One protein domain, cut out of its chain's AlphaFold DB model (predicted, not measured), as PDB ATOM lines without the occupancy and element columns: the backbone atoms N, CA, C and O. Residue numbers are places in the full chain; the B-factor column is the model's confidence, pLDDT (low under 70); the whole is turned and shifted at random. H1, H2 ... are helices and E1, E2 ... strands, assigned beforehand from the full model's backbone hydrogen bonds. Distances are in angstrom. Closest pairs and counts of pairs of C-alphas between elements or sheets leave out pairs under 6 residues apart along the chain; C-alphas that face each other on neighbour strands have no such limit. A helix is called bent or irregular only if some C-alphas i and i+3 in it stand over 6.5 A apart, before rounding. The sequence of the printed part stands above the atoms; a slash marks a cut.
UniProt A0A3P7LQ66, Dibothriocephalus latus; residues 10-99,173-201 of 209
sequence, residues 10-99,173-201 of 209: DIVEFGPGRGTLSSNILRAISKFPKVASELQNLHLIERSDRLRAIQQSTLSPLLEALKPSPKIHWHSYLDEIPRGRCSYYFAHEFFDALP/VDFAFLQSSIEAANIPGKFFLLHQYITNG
ATOM      1  N   ASP A  10     175.434 145.445 150.786       95.81
ATOM      2  CA  ASP A  10     176.684 145.020 150.180       95.81
ATOM      3  C   ASP A  10     177.476 144.140 151.155       95.81
ATOM      4  O   ASP A  10     177.326 144.212 152.379       95.81
ATOM      5  N   ILE A  11     178.342 143.302 150.601       96.81
ATOM      6  CA  ILE A  11     179.335 142.538 151.353       96.81
ATOM      7  C   ILE A  11     180.710 143.066 150.978       96.81
ATOM      8  O   ILE A  11     180.995 143.278 149.803       96.81
ATOM      9  N   VAL A  12     181.561 143.258 151.978       97.00
ATOM     10  CA  VAL A  12     182.956 143.658 151.824       97.00
ATOM     11  C   VAL A  12     183.833 142.594 152.472       97.00
ATOM     12  O   VAL A  12     183.627 142.275 153.638       97.00
ATOM     13  N   GLU A  13     184.826 142.075 151.758       96.88
ATOM     14  CA  GLU A  13     185.825 141.157 152.311       96.88
ATOM     15  C   GLU A  13     187.235 141.747 152.179       96.88
ATOM     16  O   GLU A  13     187.655 142.165 151.095       96.88
ATOM     17  N   PHE A  14     187.959 141.790 153.297       93.75
ATOM     18  CA  PHE A  14     189.361 142.186 153.368       93.75
ATOM     19  C   PHE A  14     190.256 140.978 153.119       93.75
ATOM     20  O   PHE A  14     190.132 139.984 153.829       93.75
ATOM     21  N   GLY A  15     191.170 141.078 152.148       92.62
ATOM     22  CA  GLY A  15     192.148 140.027 151.866       92.62
ATOM     23  C   GLY A  15     191.508 138.649 151.654       92.62
ATOM     24  O   GLY A  15     191.842 137.717 152.377       92.62
ATOM     25  N   PRO A  16     190.611 138.475 150.667       94.50
ATOM     26  CA  PRO A  16     189.819 137.248 150.505       94.50
ATOM     27  C   PRO A  16     190.637 136.001 150.118       94.50
ATOM     28  O   PRO A  16     190.078 134.920 149.900       94.50
ATOM     29  N   GLY A  17     191.958 136.132 149.954       93.69
ATOM     30  CA  GLY A  17     192.862 135.057 149.569       93.69
ATOM     31  C   GLY A  17     192.426 134.417 148.253       93.69
ATOM     32  O   GLY A  17     192.489 135.024 147.186       93.69
ATOM     33  N   ARG A  18     191.952 133.172 148.310       95.25
ATOM     34  CA  ARG A  18     191.458 132.434 147.132       95.25
ATOM     35  C   ARG A  18     189.957 132.624 146.863       95.25
ATOM     36  O   ARG A  18     189.440 132.019 145.930       95.25
ATOM     37  N   GLY A  19     189.251 133.421 147.666       95.56
ATOM     38  CA  GLY A  19     187.802 133.642 147.572       95.56
ATOM     39  C   GLY A  19     186.955 132.536 148.214       95.56
ATOM     40  O   GLY A  19     185.775 132.393 147.897       95.56
ATOM     41  N   THR A  20     187.539 131.719 149.094       95.12
ATOM     42  CA  THR A  20     186.871 130.570 149.728       95.12
ATOM     43  C   THR A  20     185.785 130.989 150.715       95.12
ATOM     44  O   THR A  20     184.696 130.412 150.691       95.12
ATOM     45  N   LEU A  21     186.036 132.008 151.544       94.50
ATOM     46  CA  LEU A  21     185.034 132.544 152.465       94.50
ATOM     47  C   LEU A  21     183.873 133.181 151.694       94.50
ATOM     48  O   LEU A  21     182.734 132.753 151.880       94.50
ATOM     49  N   SER A  22     184.155 134.095 150.762       96.12
ATOM     50  CA  SER A  22     183.162 134.623 149.813       96.12
ATOM     51  C   SER A  22     182.324 133.521 149.155       96.12
ATOM     52  O   SER A  22     181.096 133.597 149.141       96.12
ATOM     53  N   SER A  23     182.955 132.447 148.664       95.75
ATOM     54  CA  SER A  23     182.258 131.300 148.065       95.75
ATOM     55  C   SER A  23     181.275 130.641 149.042       95.75
ATOM     56  O   SER A  23     180.120 130.378 148.696       95.75
ATOM     57  N   ASN A  24     181.696 130.421 150.289       95.44
ATOM     58  CA  ASN A  24     180.849 129.846 151.333       95.44
ATOM     59  C   ASN A  24     179.703 130.781 151.738       95.44
ATOM     60  O   ASN A  24     178.574 130.314 151.902       95.44
ATOM     61  N   ILE A  25     179.960 132.087 151.839       94.56
ATOM     62  CA  ILE A  25     178.940 133.101 152.126       94.56
ATOM     63  C   ILE A  25     177.884 133.112 151.017       94.56
ATOM     64  O   ILE A  25     176.696 132.982 151.310       94.56
ATOM     65  N   LEU A  26     178.293 133.176 149.747       94.94
ATOM     66  CA  LEU A  26     177.368 133.156 148.609       94.94
ATOM     67  C   LEU A  26     176.537 131.864 148.565       94.94
ATOM     68  O   LEU A  26     175.331 131.917 148.329       94.94
ATOM     69  N   ARG A  27     177.144 130.704 148.859       94.69
ATOM     70  CA  ARG A  27     176.433 129.415 148.979       94.69
ATOM     71  C   ARG A  27     175.448 129.372 150.143       94.69
ATOM     72  O   ARG A  27     174.436 128.684 150.056       94.69
ATOM     73  N   ALA A  28     175.751 130.033 151.254       93.81
ATOM     74  CA  ALA A  28     174.836 130.110 152.384       93.81
ATOM     75  C   ALA A  28     173.657 131.036 152.057       93.81
ATOM     76  O   ALA A  28     172.507 130.651 152.259       93.81
ATOM     77  N   ILE A  29     173.937 132.211 151.488       92.00
ATOM     78  CA  ILE A  29     172.931 133.201 151.084       92.00
ATOM     79  C   ILE A  29     172.000 132.642 150.005       92.00
ATOM     80  O   ILE A  29     170.796 132.884 150.072       92.00
ATOM     81  N   SER A  30     172.502 131.838 149.061       91.12
ATOM     82  CA  SER A  30     171.680 131.248 147.991       91.12
ATOM     83  C   SER A  30     170.542 130.359 148.507       91.12
ATOM     84  O   SER A  30     169.523 130.215 147.833       91.12
ATOM     85  N   LYS A  31     170.665 129.814 149.725       93.62
ATOM     86  CA  LYS A  31     169.604 129.038 150.389       93.62
ATOM     87  C   LYS A  31     168.436 129.904 150.872       93.62
ATOM     88  O   LYS A  31     167.395 129.363 151.237       93.62
ATOM     89  N   PHE A  32     168.590 131.228 150.872       92.75
ATOM     90  CA  PHE A  32     167.600 132.193 151.339       92.75
ATOM     91  C   PHE A  32     167.273 133.204 150.226       92.75
ATOM     92  O   PHE A  32     167.795 134.320 150.243       92.75
ATOM     93  N   PRO A  33     166.374 132.873 149.275       90.38
ATOM     94  CA  PRO A  33     166.127 133.685 148.076       90.38
ATOM     95  C   PRO A  33     165.800 135.157 148.351       90.38
ATOM     96  O   PRO A  33     166.256 136.037 147.628       90.38
ATOM     97  N   LYS A  34     165.061 135.439 149.432       90.19
ATOM     98  CA  LYS A  34     164.741 136.811 149.842       90.19
ATOM     99  C   LYS A  34     165.996 137.617 150.199       90.19
ATOM    100  O   LYS A  34     166.145 138.737 149.735       90.19
ATOM    101  N   VAL A  35     166.916 137.024 150.960       90.44
ATOM    102  CA  VAL A  35     168.192 137.663 151.326       90.44
ATOM    103  C   VAL A  35     169.102 137.766 150.106       90.44
ATOM    104  O   VAL A  35     169.697 138.811 149.869       90.44
ATOM    105  N   ALA A  36     169.166 136.710 149.290       91.88
ATOM    106  CA  ALA A  36     169.936 136.712 148.050       91.88
ATOM    107  C   ALA A  36     169.505 137.843 147.104       91.88
ATOM    108  O   ALA A  36     170.359 138.484 146.503       91.88
ATOM    109  N   SER A  37     168.203 138.142 147.024       92.06
ATOM    110  CA  SER A  37     167.692 139.249 146.206       92.06
ATOM    111  C   SER A  37     168.040 140.651 146.713       92.06
ATOM    112  O   SER A  37     167.955 141.606 145.945       92.06
ATOM    113  N   GLU A  38     168.436 140.785 147.980       93.19
ATOM    114  CA  GLU A  38     168.806 142.064 148.596       93.19
ATOM    115  C   GLU A  38     170.318 142.348 148.499       93.19
ATOM    116  O   GLU A  38     170.728 143.504 148.633       93.19
ATOM    117  N   LEU A  39     171.145 141.331 148.227       94.81
ATOM    118  CA  LEU A  39     172.587 141.484 148.038       94.81
ATOM    119  C   LEU A  39     172.882 142.135 146.677       94.81
ATOM    120  O   LEU A  39     172.700 141.515 145.630       94.81
ATOM    121  N   GLN A  40     173.369 143.379 146.681       94.75
ATOM    122  CA  GLN A  40     173.664 144.109 145.441       94.75
ATOM    123  C   GLN A  40     175.108 143.968 144.984       94.75
ATOM    124  O   GLN A  40     175.351 143.779 143.790       94.75
ATOM    125  N   ASN A  41     176.060 144.104 145.909       96.25
ATOM    126  CA  ASN A  41     177.476 144.145 145.572       96.25
ATOM    127  C   ASN A  41     178.308 143.262 146.502       96.25
ATOM    128  O   ASN A  41     178.066 143.192 147.707       96.25
ATOM    129  N   LEU A  42     179.323 142.628 145.920       97.12
ATOM    130  CA  LEU A  42     180.425 141.980 146.614       97.12
ATOM    131  C   LEU A  42     181.704 142.772 146.322       97.12
ATOM    132  O   LEU A  42     182.152 142.841 145.179       97.12
ATOM    133  N   HIS A  43     182.276 143.383 147.350       98.00
ATOM    134  CA  HIS A  43     183.498 144.172 147.288       98.00
ATOM    135  C   HIS A  43     184.655 143.376 147.892       98.00
ATOM    136  O   HIS A  43     184.599 142.976 149.052       98.00
ATOM    137  N   LEU A  44     185.710 143.162 147.115       97.88
ATOM    138  CA  LEU A  44     186.886 142.392 147.507       97.88
ATOM    139  C   LEU A  44     188.107 143.311 147.542       97.88
ATOM    140  O   LEU A  44     188.506 143.839 146.503       97.88
ATOM    141  N   ILE A  45     188.702 143.509 148.719       96.88
ATOM    142  CA  ILE A  45     189.919 144.317 148.869       96.88
ATOM    143  C   ILE A  45     191.128 143.397 148.693       96.88
ATOM    144  O   ILE A  45     191.475 142.628 149.589       96.88
ATOM    145  N   GLU A  46     191.755 143.466 147.524       95.62
ATOM    146  CA  GLU A  46     192.877 142.626 147.110       95.62
ATOM    147  C   GLU A  46     193.765 143.417 146.151       95.62
ATOM    148  O   GLU A  46     193.252 143.978 145.189       95.62
ATOM    149  N   ARG A  47     195.087 143.425 146.352       93.25
ATOM    150  CA  ARG A  47     196.045 144.129 145.473       93.25
ATOM    151  C   ARG A  47     196.694 143.216 144.433       93.25
ATOM    152  O   ARG A  47     197.161 143.701 143.410       93.25
ATOM    153  N   SER A  48     196.753 141.912 144.686       94.56
ATOM    154  CA  SER A  48     197.408 140.941 143.814       94.56
ATOM    155  C   SER A  48     196.515 140.549 142.641       94.56
ATOM    156  O   SER A  48     195.551 139.803 142.810       94.56
ATOM    157  N   ASP A  49     196.880 140.960 141.425       95.62
ATOM    158  CA  ASP A  49     196.141 140.601 140.204       95.62
ATOM    159  C   ASP A  49     196.034 139.085 139.999       95.62
ATOM    160  O   ASP A  49     195.006 138.574 139.547       95.62
ATOM    161  N   ARG A  50     197.063 138.335 140.415       97.19
ATOM    162  CA  ARG A  50     197.024 136.869 140.419       97.19
ATOM    163  C   ARG A  50     195.902 136.341 141.317       97.19
ATOM    164  O   ARG A  50     195.172 135.441 140.901       97.19
ATOM    165  N   LEU A  51     195.776 136.853 142.543       96.12
ATOM    166  CA  LEU A  51     194.717 136.421 143.461       96.12
ATOM    167  C   LEU A  51     193.341 136.877 142.973       96.12
ATOM    168  O   LEU A  51     192.414 136.070 143.006       96.12
ATOM    169  N   ARG A  52     193.218 138.083 142.402       97.88
ATOM    170  CA  ARG A  52     191.976 138.552 141.756       97.88
ATOM    171  C   ARG A  52     191.502 137.585 140.668       97.88
ATOM    172  O   ARG A  52     190.337 137.194 140.659       97.88
ATOM    173  N   ALA A  53     192.405 137.114 139.804       97.38
ATOM    174  CA  ALA A  53     192.076 136.134 138.764       97.38
ATOM    175  C   ALA A  53     191.612 134.778 139.341       97.38
ATOM    176  O   ALA A  53     190.659 134.168 138.840       97.38
ATOM    177  N   ILE A  54     192.248 134.314 140.424       97.88
ATOM    178  CA  ILE A  54     191.840 133.094 141.142       97.88
ATOM    179  C   ILE A  54     190.452 133.270 141.770       97.88
ATOM    180  O   ILE A  54     189.609 132.380 141.651       97.88
ATOM    181  N   GLN A  55     190.191 134.411 142.406       98.00
ATOM    182  CA  GLN A  55     188.906 134.738 143.024       98.00
ATOM    183  C   GLN A  55     187.791 134.812 141.973       98.00
ATOM    184  O   GLN A  55     186.757 134.173 142.148       98.00
ATOM    185  N   GLN A  56     188.017 135.501 140.848       97.06
ATOM    186  CA  GLN A  56     187.070 135.564 139.728       97.06
ATOM    187  C   GLN A  56     186.690 134.158 139.248       97.06
ATOM    188  O   GLN A  56     185.507 133.843 139.132       97.06
ATOM    189  N   SER A  57     187.683 133.292 139.035       96.94
ATOM    190  CA  SER A  57     187.458 131.905 138.608       96.94
ATOM    191  C   SER A  57     186.695 131.092 139.661       96.94
ATOM    192  O   SER A  57     185.817 130.299 139.327       96.94
ATOM    193  N   THR A  58     186.999 131.307 140.942       97.19
ATOM    194  CA  THR A  58     186.364 130.609 142.073       97.19
ATOM    195  C   THR A  58     184.900 131.016 142.252       97.19
ATOM    196  O   THR A  58     184.066 130.186 142.621       97.19
ATOM    197  N   LEU A  59     184.575 132.286 142.003       96.81
ATOM    198  CA  LEU A  59     183.259 132.858 142.283       96.81
ATOM    199  C   LEU A  59     182.313 132.829 141.074       96.81
ATOM    200  O   LEU A  59     181.104 132.747 141.291       96.81
ATOM    201  N   SER A  60     182.825 132.826 139.833       95.19
ATOM    202  CA  SER A  60     181.997 132.863 138.607       95.19
ATOM    203  C   SER A  60     180.849 131.849 138.608       95.19
ATOM    204  O   SER A  60     179.705 132.270 138.432       95.19
ATOM    205  N   PRO A  61     181.072 130.550 138.918       93.75
ATOM    206  CA  PRO A  61     179.994 129.560 138.859       93.75
ATOM    207  C   PRO A  61     178.843 129.856 139.831       93.75
ATOM    208  O   PRO A  61     177.680 129.581 139.540       93.75
ATOM    209  N   LEU A  62     179.151 130.427 141.001       92.44
ATOM    210  CA  LEU A  62     178.141 130.790 141.997       92.44
ATOM    211  C   LEU A  62     177.405 132.071 141.615       92.44
ATOM    212  O   LEU A  62     176.189 132.149 141.782       92.44
ATOM    213  N   LEU A  63     178.128 133.061 141.092       91.75
ATOM    214  CA  LEU A  63     177.544 134.315 140.625       91.75
ATOM    215  C   LEU A  63     176.593 134.077 139.446       91.75
ATOM    216  O   LEU A  63     175.534 134.698 139.382       91.75
ATOM    217  N   GLU A  64     176.914 133.148 138.547       91.06
ATOM    218  CA  GLU A  64     176.046 132.773 137.426       91.06
ATOM    219  C   GLU A  64     174.745 132.099 137.887       91.06
ATOM    220  O   GLU A  64     173.677 132.374 137.322       91.06
ATOM    221  N   ALA A  65     174.827 131.266 138.931       88.81
ATOM    222  CA  ALA A  65     173.695 130.545 139.510       88.81
ATOM    223  C   ALA A  65     172.758 131.437 140.349       88.81
ATOM    224  O   ALA A  65     171.559 131.170 140.428       88.81
ATOM    225  N   LEU A  66     173.279 132.498 140.970       88.00
ATOM    226  CA  LEU A  66     172.492 133.443 141.763       88.00
ATOM    227  C   LEU A  66     171.664 134.381 140.870       88.00
ATOM    228  O   LEU A  66     172.177 134.993 139.931       88.00
ATOM    229  N   LYS A  67     170.366 134.512 141.177       88.06
ATOM    230  CA  LYS A  67     169.432 135.433 140.507       88.06
ATOM    231  C   LYS A  67     168.605 136.200 141.556       88.06
ATOM    232  O   LYS A  67     167.848 135.558 142.282       88.06
ATOM    233  N   PRO A  68     168.696 137.543 141.621       90.25
ATOM    234  CA  PRO A  68     169.666 138.390 140.918       90.25
ATOM    235  C   PRO A  68     171.111 138.065 141.328       90.25
ATOM    236  O   PRO A  68     171.363 137.590 142.432       90.25
ATOM    237  N   SER A  69     172.049 138.290 140.409       92.62
ATOM    238  CA  SER A  69     173.477 138.099 140.675       92.62
ATOM    239  C   SER A  69     174.066 139.399 141.225       92.62
ATOM    240  O   SER A  69     173.839 140.450 140.610       92.62
ATOM    241  N   PRO A  70     174.796 139.372 142.354       95.12
ATOM    242  CA  PRO A  70     175.446 140.568 142.860       95.12
ATOM    243  C   PRO A  70     176.617 140.969 141.964       95.12
ATOM    244  O   PRO A  70     177.323 140.126 141.408       95.12
ATOM    245  N   LYS A  71     176.857 142.275 141.840       95.75
ATOM    246  CA  LYS A  71     178.021 142.789 141.113       95.75
ATOM    247  C   LYS A  71     179.275 142.600 141.954       95.75
ATOM    248  O   LYS A  71     179.300 143.000 143.115       95.75
ATOM    249  N   ILE A  72     180.311 142.028 141.358       96.44
ATOM    250  CA  ILE A  72     181.612 141.879 142.005       96.44
ATOM    251  C   ILE A  72     182.522 143.055 141.641       96.44
ATOM    252  O   ILE A  72     182.581 143.463 140.481       96.44
ATOM    253  N   HIS A  73     183.214 143.602 142.638       97.38
ATOM    254  CA  HIS A  73     184.159 144.704 142.480       97.38
ATOM    255  C   HIS A  73     185.439 144.382 143.240       97.38
ATOM    256  O   HIS A  73     185.378 144.027 144.418       97.38
ATOM    257  N   TRP A  74     186.583 144.552 142.585       97.88
ATOM    258  CA  TRP A  74     187.888 144.480 143.236       97.88
ATOM    259  C   TRP A  74     188.415 145.877 143.502       97.88
ATOM    260  O   TRP A  74     188.435 146.714 142.602       97.88
ATOM    261  N   HIS A  75     188.878 146.080 144.727       97.12
ATOM    262  CA  HIS A  75     189.471 147.321 145.202       97.12
ATOM    263  C   HIS A  75     190.888 147.043 145.679       97.12
ATOM    264  O   HIS A  75     191.178 145.975 146.221       97.12
ATOM    265  N   SER A  76     191.789 147.992 145.472       93.62
ATOM    266  CA  SER A  76     193.144 147.927 146.020       93.62
ATOM    267  C   SER A  76     193.171 148.406 147.469       93.62
ATOM    268  O   SER A  76     194.002 147.934 148.249       93.62
ATOM    269  N   TYR A  77     192.261 149.315 147.828       89.81
ATOM    270  CA  TYR A  77     192.243 149.995 149.119       89.81
ATOM    271  C   TYR A  77     190.820 150.141 149.683       89.81
ATOM    272  O   TYR A  77     189.825 150.093 148.963       89.81
ATOM    273  N   LEU A  78     190.720 150.301 151.006       88.06
ATOM    274  CA  LEU A  78     189.442 150.420 151.722       88.06
ATOM    275  C   LEU A  78     188.686 151.717 151.384       88.06
ATOM    276  O   LEU A  78     187.458 151.745 151.402       88.06
ATOM    277  N   ASP A  79     189.399 152.803 151.106       89.88
ATOM    278  CA  ASP A  79     188.829 154.119 150.803       89.88
ATOM    279  C   ASP A  79     188.143 154.196 149.431       89.88
ATOM    280  O   ASP A  79     187.327 155.092 149.217       89.88
ATOM    281  N   GLU A  80     188.384 153.220 148.556       91.50
ATOM    282  CA  GLU A  80     187.699 153.047 147.268       91.50
ATOM    283  C   GLU A  80     186.264 152.502 147.429       91.50
ATOM    284  O   GLU A  80     185.458 152.552 146.495       91.50
ATOM    285  N   ILE A  81     185.906 151.996 148.616       92.94
ATOM    286  CA  ILE A  81     184.587 151.407 148.861       92.94
ATOM    287  C   ILE A  81     183.523 152.502 149.043       92.94
ATOM    288  O   ILE A  81     183.680 153.385 149.896       92.94
ATOM    289  N   PRO A  82     182.388 152.427 148.314       90.62
ATOM    290  CA  PRO A  82     181.291 153.376 148.469       90.62
ATOM    291  C   PRO A  82     180.768 153.457 149.910       90.62
ATOM    292  O   PRO A  82     180.417 152.450 150.526       90.62
ATOM    293  N   ARG A  83     180.669 154.682 150.438       85.00
ATOM    294  CA  ARG A  83     180.152 154.963 151.789       85.00
ATOM    295  C   ARG A  83     178.640 155.205 151.782       85.00
ATOM    296  O   ARG A  83     178.044 155.469 150.741       85.00
ATOM    297  N   GLY A  84     178.021 155.153 152.964       83.44
ATOM    298  CA  GLY A  84     176.595 155.468 153.149       83.44
ATOM    299  C   GLY A  84     175.629 154.353 152.736       83.44
ATOM    300  O   GLY A  84     174.437 154.605 152.572       83.44
ATOM    301  N   ARG A  85     176.131 153.126 152.560       84.56
ATOM    302  CA  ARG A  85     175.348 151.932 152.214       84.56
ATOM    303  C   ARG A  85     175.295 150.974 153.405       84.56
ATOM    304  O   ARG A  85     176.154 151.021 154.284       84.56
ATOM    305  N   CYS A  86     174.267 150.129 153.455       89.88
ATOM    306  CA  CYS A  86     174.226 149.041 154.428       89.88
ATOM    307  C   CYS A  86     175.230 147.973 153.983       89.88
ATOM    308  O   CYS A  86     175.014 147.330 152.958       89.88
ATOM    309  N   SER A  87     176.321 147.804 154.729       91.12
ATOM    310  CA  SER A  87     177.423 146.928 154.328       91.12
ATOM    311  C   SER A  87     177.849 146.015 155.470       91.12
ATOM    312  O   SER A  87     177.959 146.450 156.617       91.12
ATOM    313  N   TYR A  88     178.117 144.752 155.146       93.31
ATOM    314  CA  TYR A  88     178.704 143.776 156.063       93.31
ATOM    315  C   TYR A  88     180.172 143.568 155.709       93.31
ATOM    316  O   TYR A  88     180.484 143.200 154.578       93.31
ATOM    317  N   TYR A  89     181.060 143.796 156.674       92.44
ATOM    318  CA  TYR A  89     182.504 143.685 156.491       92.44
ATOM    319  C   TYR A  89     183.025 142.381 157.099       92.44
ATOM    320  O   TYR A  89     182.729 142.067 158.252       92.44
ATOM    321  N   PHE A  90     183.824 141.648 156.333       93.38
ATOM    322  CA  PHE A  90     184.467 140.398 156.722       93.38
ATOM    323  C   PHE A  90     185.982 140.553 156.634       93.38
ATOM    324  O   PHE A  90     186.510 140.955 155.603       93.38
ATOM    325  N   ALA A  91     186.679 140.220 157.716       88.19
ATOM    326  CA  ALA A  91     188.134 140.273 157.813       88.19
ATOM    327  C   ALA A  91     188.622 138.971 158.458       88.19
ATOM    328  O   ALA A  91     188.873 138.909 159.660       88.19
ATOM    329  N   HIS A  92     188.640 137.897 157.669       86.00
ATOM    330  CA  HIS A  92     189.018 136.561 158.122       86.00
ATOM    331  C   HIS A  92     190.511 136.347 157.893       86.00
ATOM    332  O   HIS A  92     190.936 136.393 156.745       86.00
ATOM    333  N   GLU A  93     191.276 136.133 158.970       79.88
ATOM    334  CA  GLU A  93     192.750 136.012 158.908       79.88
ATOM    335  C   GLU A  93     193.406 137.196 158.167       79.88
ATOM    336  O   GLU A  93     194.358 137.064 157.403       79.88
ATOM    337  N   PHE A  94     192.817 138.383 158.340       81.75
ATOM    338  CA  PHE A  94     193.322 139.606 157.726       81.75
ATOM    339  C   PHE A  94     194.218 140.390 158.685       81.75
ATOM    340  O   PHE A  94     195.287 140.856 158.302       81.75
ATOM    341  N   PHE A  95     193.769 140.569 159.931       77.31
ATOM    342  CA  PHE A  95     194.448 141.428 160.904       77.31
ATOM    343  C   PHE A  95     195.757 140.835 161.427       77.31
ATOM    344  O   PHE A  95     196.655 141.589 161.787       77.31
ATOM    345  N   ASP A  96     195.878 139.514 161.440       72.06
ATOM    346  CA  ASP A  96     197.080 138.789 161.848       72.06
ATOM    347  C   ASP A  96     198.188 138.822 160.787       72.06
ATOM    348  O   ASP A  96     199.357 138.620 161.107       72.06
ATOM    349  N   ALA A  97     197.835 139.138 159.539       72.50
ATOM    350  CA  ALA A  97     198.770 139.340 158.437       72.50
ATOM    351  C   ALA A  97     199.195 140.813 158.252       72.50
ATOM    352  O   ALA A  97     199.997 141.122 157.364       72.50
ATOM    353  N   LEU A  98     198.656 141.750 159.046       76.50
ATOM    354  CA  LEU A  98     199.047 143.157 158.955       76.50
ATOM    355  C   LEU A  98     200.445 143.385 159.555       76.50
ATOM    356  O   LEU A  98     200.802 142.747 160.544       76.50
ATOM    357  N   PRO A  99     201.239 144.327 159.004       72.81
ATOM    358  CA  PRO A  99     202.511 144.705 159.604       72.81
ATOM    359  C   PRO A  99     202.328 145.154 161.056       72.81
ATOM    360  O   PRO A  99     201.522 146.042 161.340       72.81
ATOM    361  N   VAL A 173     196.020 138.933 167.260       70.88
ATOM    362  CA  VAL A 173     195.314 140.204 167.175       70.88
ATOM    363  C   VAL A 173     194.805 140.583 168.561       70.88
ATOM    364  O   VAL A 173     194.073 139.817 169.195       70.88
ATOM    365  N   ASP A 174     195.128 141.794 169.022       78.12
ATOM    366  CA  ASP A 174     194.519 142.363 170.228       78.12
ATOM    367  C   ASP A 174     193.093 142.844 169.925       78.12
ATOM    368  O   ASP A 174     192.822 144.005 169.598       78.12
ATOM    369  N   PHE A 175     192.149 141.912 170.015       78.25
ATOM    370  CA  PHE A 175     190.744 142.202 169.767       78.25
ATOM    371  C   PHE A 175     190.102 143.096 170.838       78.25
ATOM    372  O   PHE A 175     189.117 143.771 170.535       78.25
ATOM    373  N   ALA A 176     190.642 143.138 172.062       75.50
ATOM    374  CA  ALA A 176     190.145 144.026 173.113       75.50
ATOM    375  C   ALA A 176     190.489 145.487 172.792       75.50
ATOM    376  O   ALA A 176     189.643 146.379 172.920       75.50
ATOM    377  N   PHE A 177     191.705 145.724 172.298       77.50
ATOM    378  CA  PHE A 177     192.114 147.024 171.783       77.50
ATOM    379  C   PHE A 177     191.296 147.441 170.556       77.50
ATOM    380  O   PHE A 177     190.836 148.583 170.486       77.50
ATOM    381  N   LEU A 178     191.056 146.522 169.612       78.06
ATOM    382  CA  LEU A 178     190.225 146.796 168.436       78.06
ATOM    383  C   LEU A 178     188.799 147.200 168.835       78.06
ATOM    384  O   LEU A 178     188.284 148.202 168.340       78.06
ATOM    385  N   GLN A 179     188.183 146.468 169.768       78.38
ATOM    386  CA  GLN A 179     186.857 146.796 170.287       78.38
ATOM    387  C   GLN A 179     186.838 148.183 170.946       78.38
ATOM    388  O   GLN A 179     186.010 149.019 170.585       78.38
ATOM    389  N   SER A 180     187.792 148.457 171.840       79.00
ATOM    390  CA  SER A 180     187.900 149.751 172.530       79.00
ATOM    391  C   SER A 180     188.089 150.912 171.548       79.00
ATOM    392  O   SER A 180     187.531 151.992 171.731       79.00
ATOM    393  N   SER A 181     188.843 150.686 170.469       78.81
ATOM    394  CA  SER A 181     189.080 151.681 169.419       78.81
ATOM    395  C   SER A 181     187.814 151.989 168.616       78.81
ATOM    396  O   SER A 181     187.554 153.148 168.300       78.81
ATOM    397  N   ILE A 182     187.001 150.972 168.308       79.50
ATOM    398  CA  ILE A 182     185.718 151.140 167.608       79.50
ATOM    399  C   ILE A 182     184.718 151.901 168.485       79.50
ATOM    400  O   ILE A 182     184.048 152.814 167.997       79.50
ATOM    401  N   GLU A 183     184.644 151.555 169.774       80.12
ATOM    402  CA  GLU A 183     183.797 152.239 170.755       80.12
ATOM    403  C   GLU A 183     184.205 153.714 170.903       80.12
ATOM    404  O   GLU A 183     183.355 154.602 170.826       80.12
ATOM    405  N   ALA A 184     185.507 153.998 171.009       80.44
ATOM    406  CA  ALA A 184     186.034 155.360 171.101       80.44
ATOM    407  C   ALA A 184     185.804 156.187 169.824       80.44
ATOM    408  O   ALA A 184     185.545 157.389 169.899       80.44
ATOM    409  N   ALA A 185     185.873 155.556 168.649       78.25
ATOM    410  CA  ALA A 185     185.623 156.205 167.366       78.25
ATOM    411  C   ALA A 185     184.130 156.474 167.095       78.25
ATOM    412  O   ALA A 185     183.804 157.117 166.095       78.25
ATOM    413  N   ASN A 186     183.230 156.003 167.971       76.06
ATOM    414  CA  ASN A 186     181.781 156.173 167.874       76.06
ATOM    415  C   ASN A 186     181.229 155.799 166.484       76.06
ATOM    416  O   ASN A 186     180.386 156.494 165.910       76.06
ATOM    417  N   ILE A 187     181.761 154.716 165.906       71.62
ATOM    418  CA  ILE A 187     181.385 154.269 164.564       71.62
ATOM    419  C   ILE A 187     179.984 153.648 164.643       71.62
ATOM    420  O   ILE A 187     179.798 152.662 165.361       71.62
ATOM    421  N   PRO A 188     178.987 154.169 163.906       70.38
ATOM    422  CA  PRO A 188     177.654 153.583 163.900       70.38
ATOM    423  C   PRO A 188     177.702 152.185 163.275       70.38
ATOM    424  O   PRO A 188     178.034 152.021 162.103       70.38
ATOM    425  N   GLY A 189     177.356 151.162 164.056       70.88
ATOM    426  CA  GLY A 189     177.382 149.774 163.610       70.88
ATOM    427  C   GLY A 189     177.497 148.795 164.769       70.88
ATOM    428  O   GLY A 189     177.441 149.173 165.937       70.88
ATOM    429  N   LYS A 190     177.634 147.510 164.441       76.56
ATOM    430  CA  LYS A 190     177.957 146.467 165.415       76.56
ATOM    431  C   LYS A 190     179.196 145.725 164.944       76.56
ATOM    432  O   LYS A 190     179.235 145.269 163.803       76.56
ATOM    433  N   PHE A 191     180.179 145.607 165.825       77.31
ATOM    434  CA  PHE A 191     181.364 144.790 165.616       77.31
ATOM    435  C   PHE A 191     181.182 143.452 166.331       77.31
ATOM    436  O   PHE A 191     180.670 143.411 167.449       77.31
ATOM    437  N   PHE A 192     181.570 142.359 165.679       78.00
ATOM    438  CA  PHE A 192     181.423 141.016 166.227       78.00
ATOM    439  C   PHE A 192     182.685 140.204 165.985       78.00
ATOM    440  O   PHE A 192     183.176 140.126 164.860       78.00
ATOM    441  N   LEU A 193     183.154 139.532 167.034       74.19
ATOM    442  CA  LEU A 193     184.186 138.510 166.926       74.19
ATOM    443  C   LEU A 193     183.519 137.151 166.784       74.19
ATOM    444  O   LEU A 193     182.736 136.737 167.643       74.19
ATOM    445  N   LEU A 194     183.855 136.429 165.716       68.88
ATOM    446  CA  LEU A 194     183.229 135.142 165.425       68.88
ATOM    447  C   LEU A 194     183.419 134.135 166.573       68.88
ATOM    448  O   LEU A 194     182.478 133.425 166.923       68.88
ATOM    449  N   HIS A 195     184.594 134.124 167.213       64.94
ATOM    450  CA  HIS A 195     184.868 133.240 168.348       64.94
ATOM    451  C   HIS A 195     183.901 133.467 169.521       64.94
ATOM    452  O   HIS A 195     183.390 132.496 170.069       64.94
ATOM    453  N   GLN A 196     183.579 134.722 169.858       61.78
ATOM    454  CA  GLN A 196     182.634 135.041 170.938       61.78
ATOM    455  C   GLN A 196     181.219 134.526 170.638       61.78
ATOM    456  O   GLN A 196     180.484 134.176 171.556       61.78
ATOM    457  N   TYR A 197     180.840 134.461 169.360       62.09
ATOM    458  CA  TYR A 197     179.523 133.992 168.934       62.09
ATOM    459  C   TYR A 197     179.408 132.463 168.962       62.09
ATOM    460  O   TYR A 197     178.358 131.918 169.302       62.09
ATOM    461  N   ILE A 198     180.491 131.766 168.603       58.88
ATOM    462  CA  ILE A 198     180.547 130.299 168.600       58.88
ATOM    463  C   ILE A 198     180.582 129.757 170.035       58.88
ATOM    464  O   ILE A 198     179.943 128.744 170.310       58.88
ATOM    465  N   THR A 199     181.294 130.423 170.949       52.12
ATOM    466  CA  THR A 199     181.459 129.950 172.334       52.12
ATOM    467  C   THR A 199     180.303 130.325 173.252       52.12
ATOM    468  O   THR A 199     179.885 129.495 174.054       52.12
ATOM    469  N   ASN A 200     179.753 131.536 173.126       46.75
ATOM    470  CA  ASN A 200     178.746 132.041 174.067       46.75
ATOM    471  C   ASN A 200     177.305 131.965 173.537       46.75
ATOM    472  O   ASN A 200     176.366 132.317 174.251       46.75
ATOM    473  N   GLY A 201     177.107 131.509 172.296       46.00
ATOM    474  CA  GLY A 201     175.819 131.605 171.617       46.00
ATOM    475  C   GLY A 201     175.423 133.058 171.322       46.00
ATOM    476  O   GLY A 201     176.150 134.004 171.621       46.00
TER     477      GLY A 201
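Overview. This is residues 10 to 99 and 173 to 201 of the 209 residues of a protein of Dibothriocephalus latus (UniProt A0A3P7LQ66). A strongly twisted sheet of four parallel strands has H1 and H3 side by side over one face, while the link of residues 76 to 85 crosses the other. Beyond the E4 edge, H4 and H5 form a separate outlying part, set off from the sheet by a gap. The 119 printed residues hold five named helices and four named strands, in the order E1 H1 H2 E2 H3 E3 E4 H4 H5, and the class is mixed, helices and strands. The sheet's order is E3 E2 E1 E4. The whole is compact, with a radius of gyration of the C-alphas of 15.1 A and spans of 41 by 33 by 30 A.

Arrangement. H1, residues 20 to 29, is on the sheet over E1, residues 10 to 14, at a height over the sheet of 9.9 A. H2, residues 33 to 36, is close but not clearly touching H1; their closest C-alphas, of Ile 29 and Ala 36, are 5.5 A apart. E2, residues 39 to 45, is parallel to E1, with N 43 and O 11 2.8 A apart, within hydrogen-bond range. E1, H1, H2 and E2 make a strand-helix-strand unit, two parallel neighbour strands joined through helices, with a right-handed crossover. H3, residues 49 to 65, lies over E2 and E3, residues 71 to 75, on the same face as H1, and E2, H3 and E3 make a second right-handed unit. H3 touches H1 with residues 58 to 62 alone, at a shallow tilt of 18 degrees, the same way; their closest C-alphas, of Ser 23 and Leu 59, are 6.1 A apart. E3 is parallel to E2, with N 42 and O 71 at 2.8 A. E4, residues 86 to 90, is parallel to E1, with N 12 and O 88 at 2.8 A. H4, residues 175 to 184, and H5, residues 194 to 200, are apart from each other and not on the sheet. Every O i to N i+4 pair is within hydrogen-bond range in H1, H4 and H5, and 11 of 13 are in H3; H2 is too short for one.

Along the chain. E1 begins at C-alpha 10, (176.684, 145.020, 150.180). E2 is 17.6 A long and H1 14.3 A. H3, 24.6 A, has a kink of 39 degrees near residue 59 and is irregular, with C-alphas 58 and 61 7.2 A apart. H4 is 14.0 A long, and H5 ends at C-alpha 200, (178.746, 132.041, 174.067).

Size, cuts and confidence. The two C-alphas farthest apart, of Ala 65 and Ala 184, are 42.0 A apart. Residues 100 to 172 are not printed, and C-alphas 99 and 173 are 11.4 A apart across the cut. Of the links printed whole, none is long. Residues 195 to 201 stand free. The mean pLDDT of the printed part is 87.1; residues 194 to 201 are under 70.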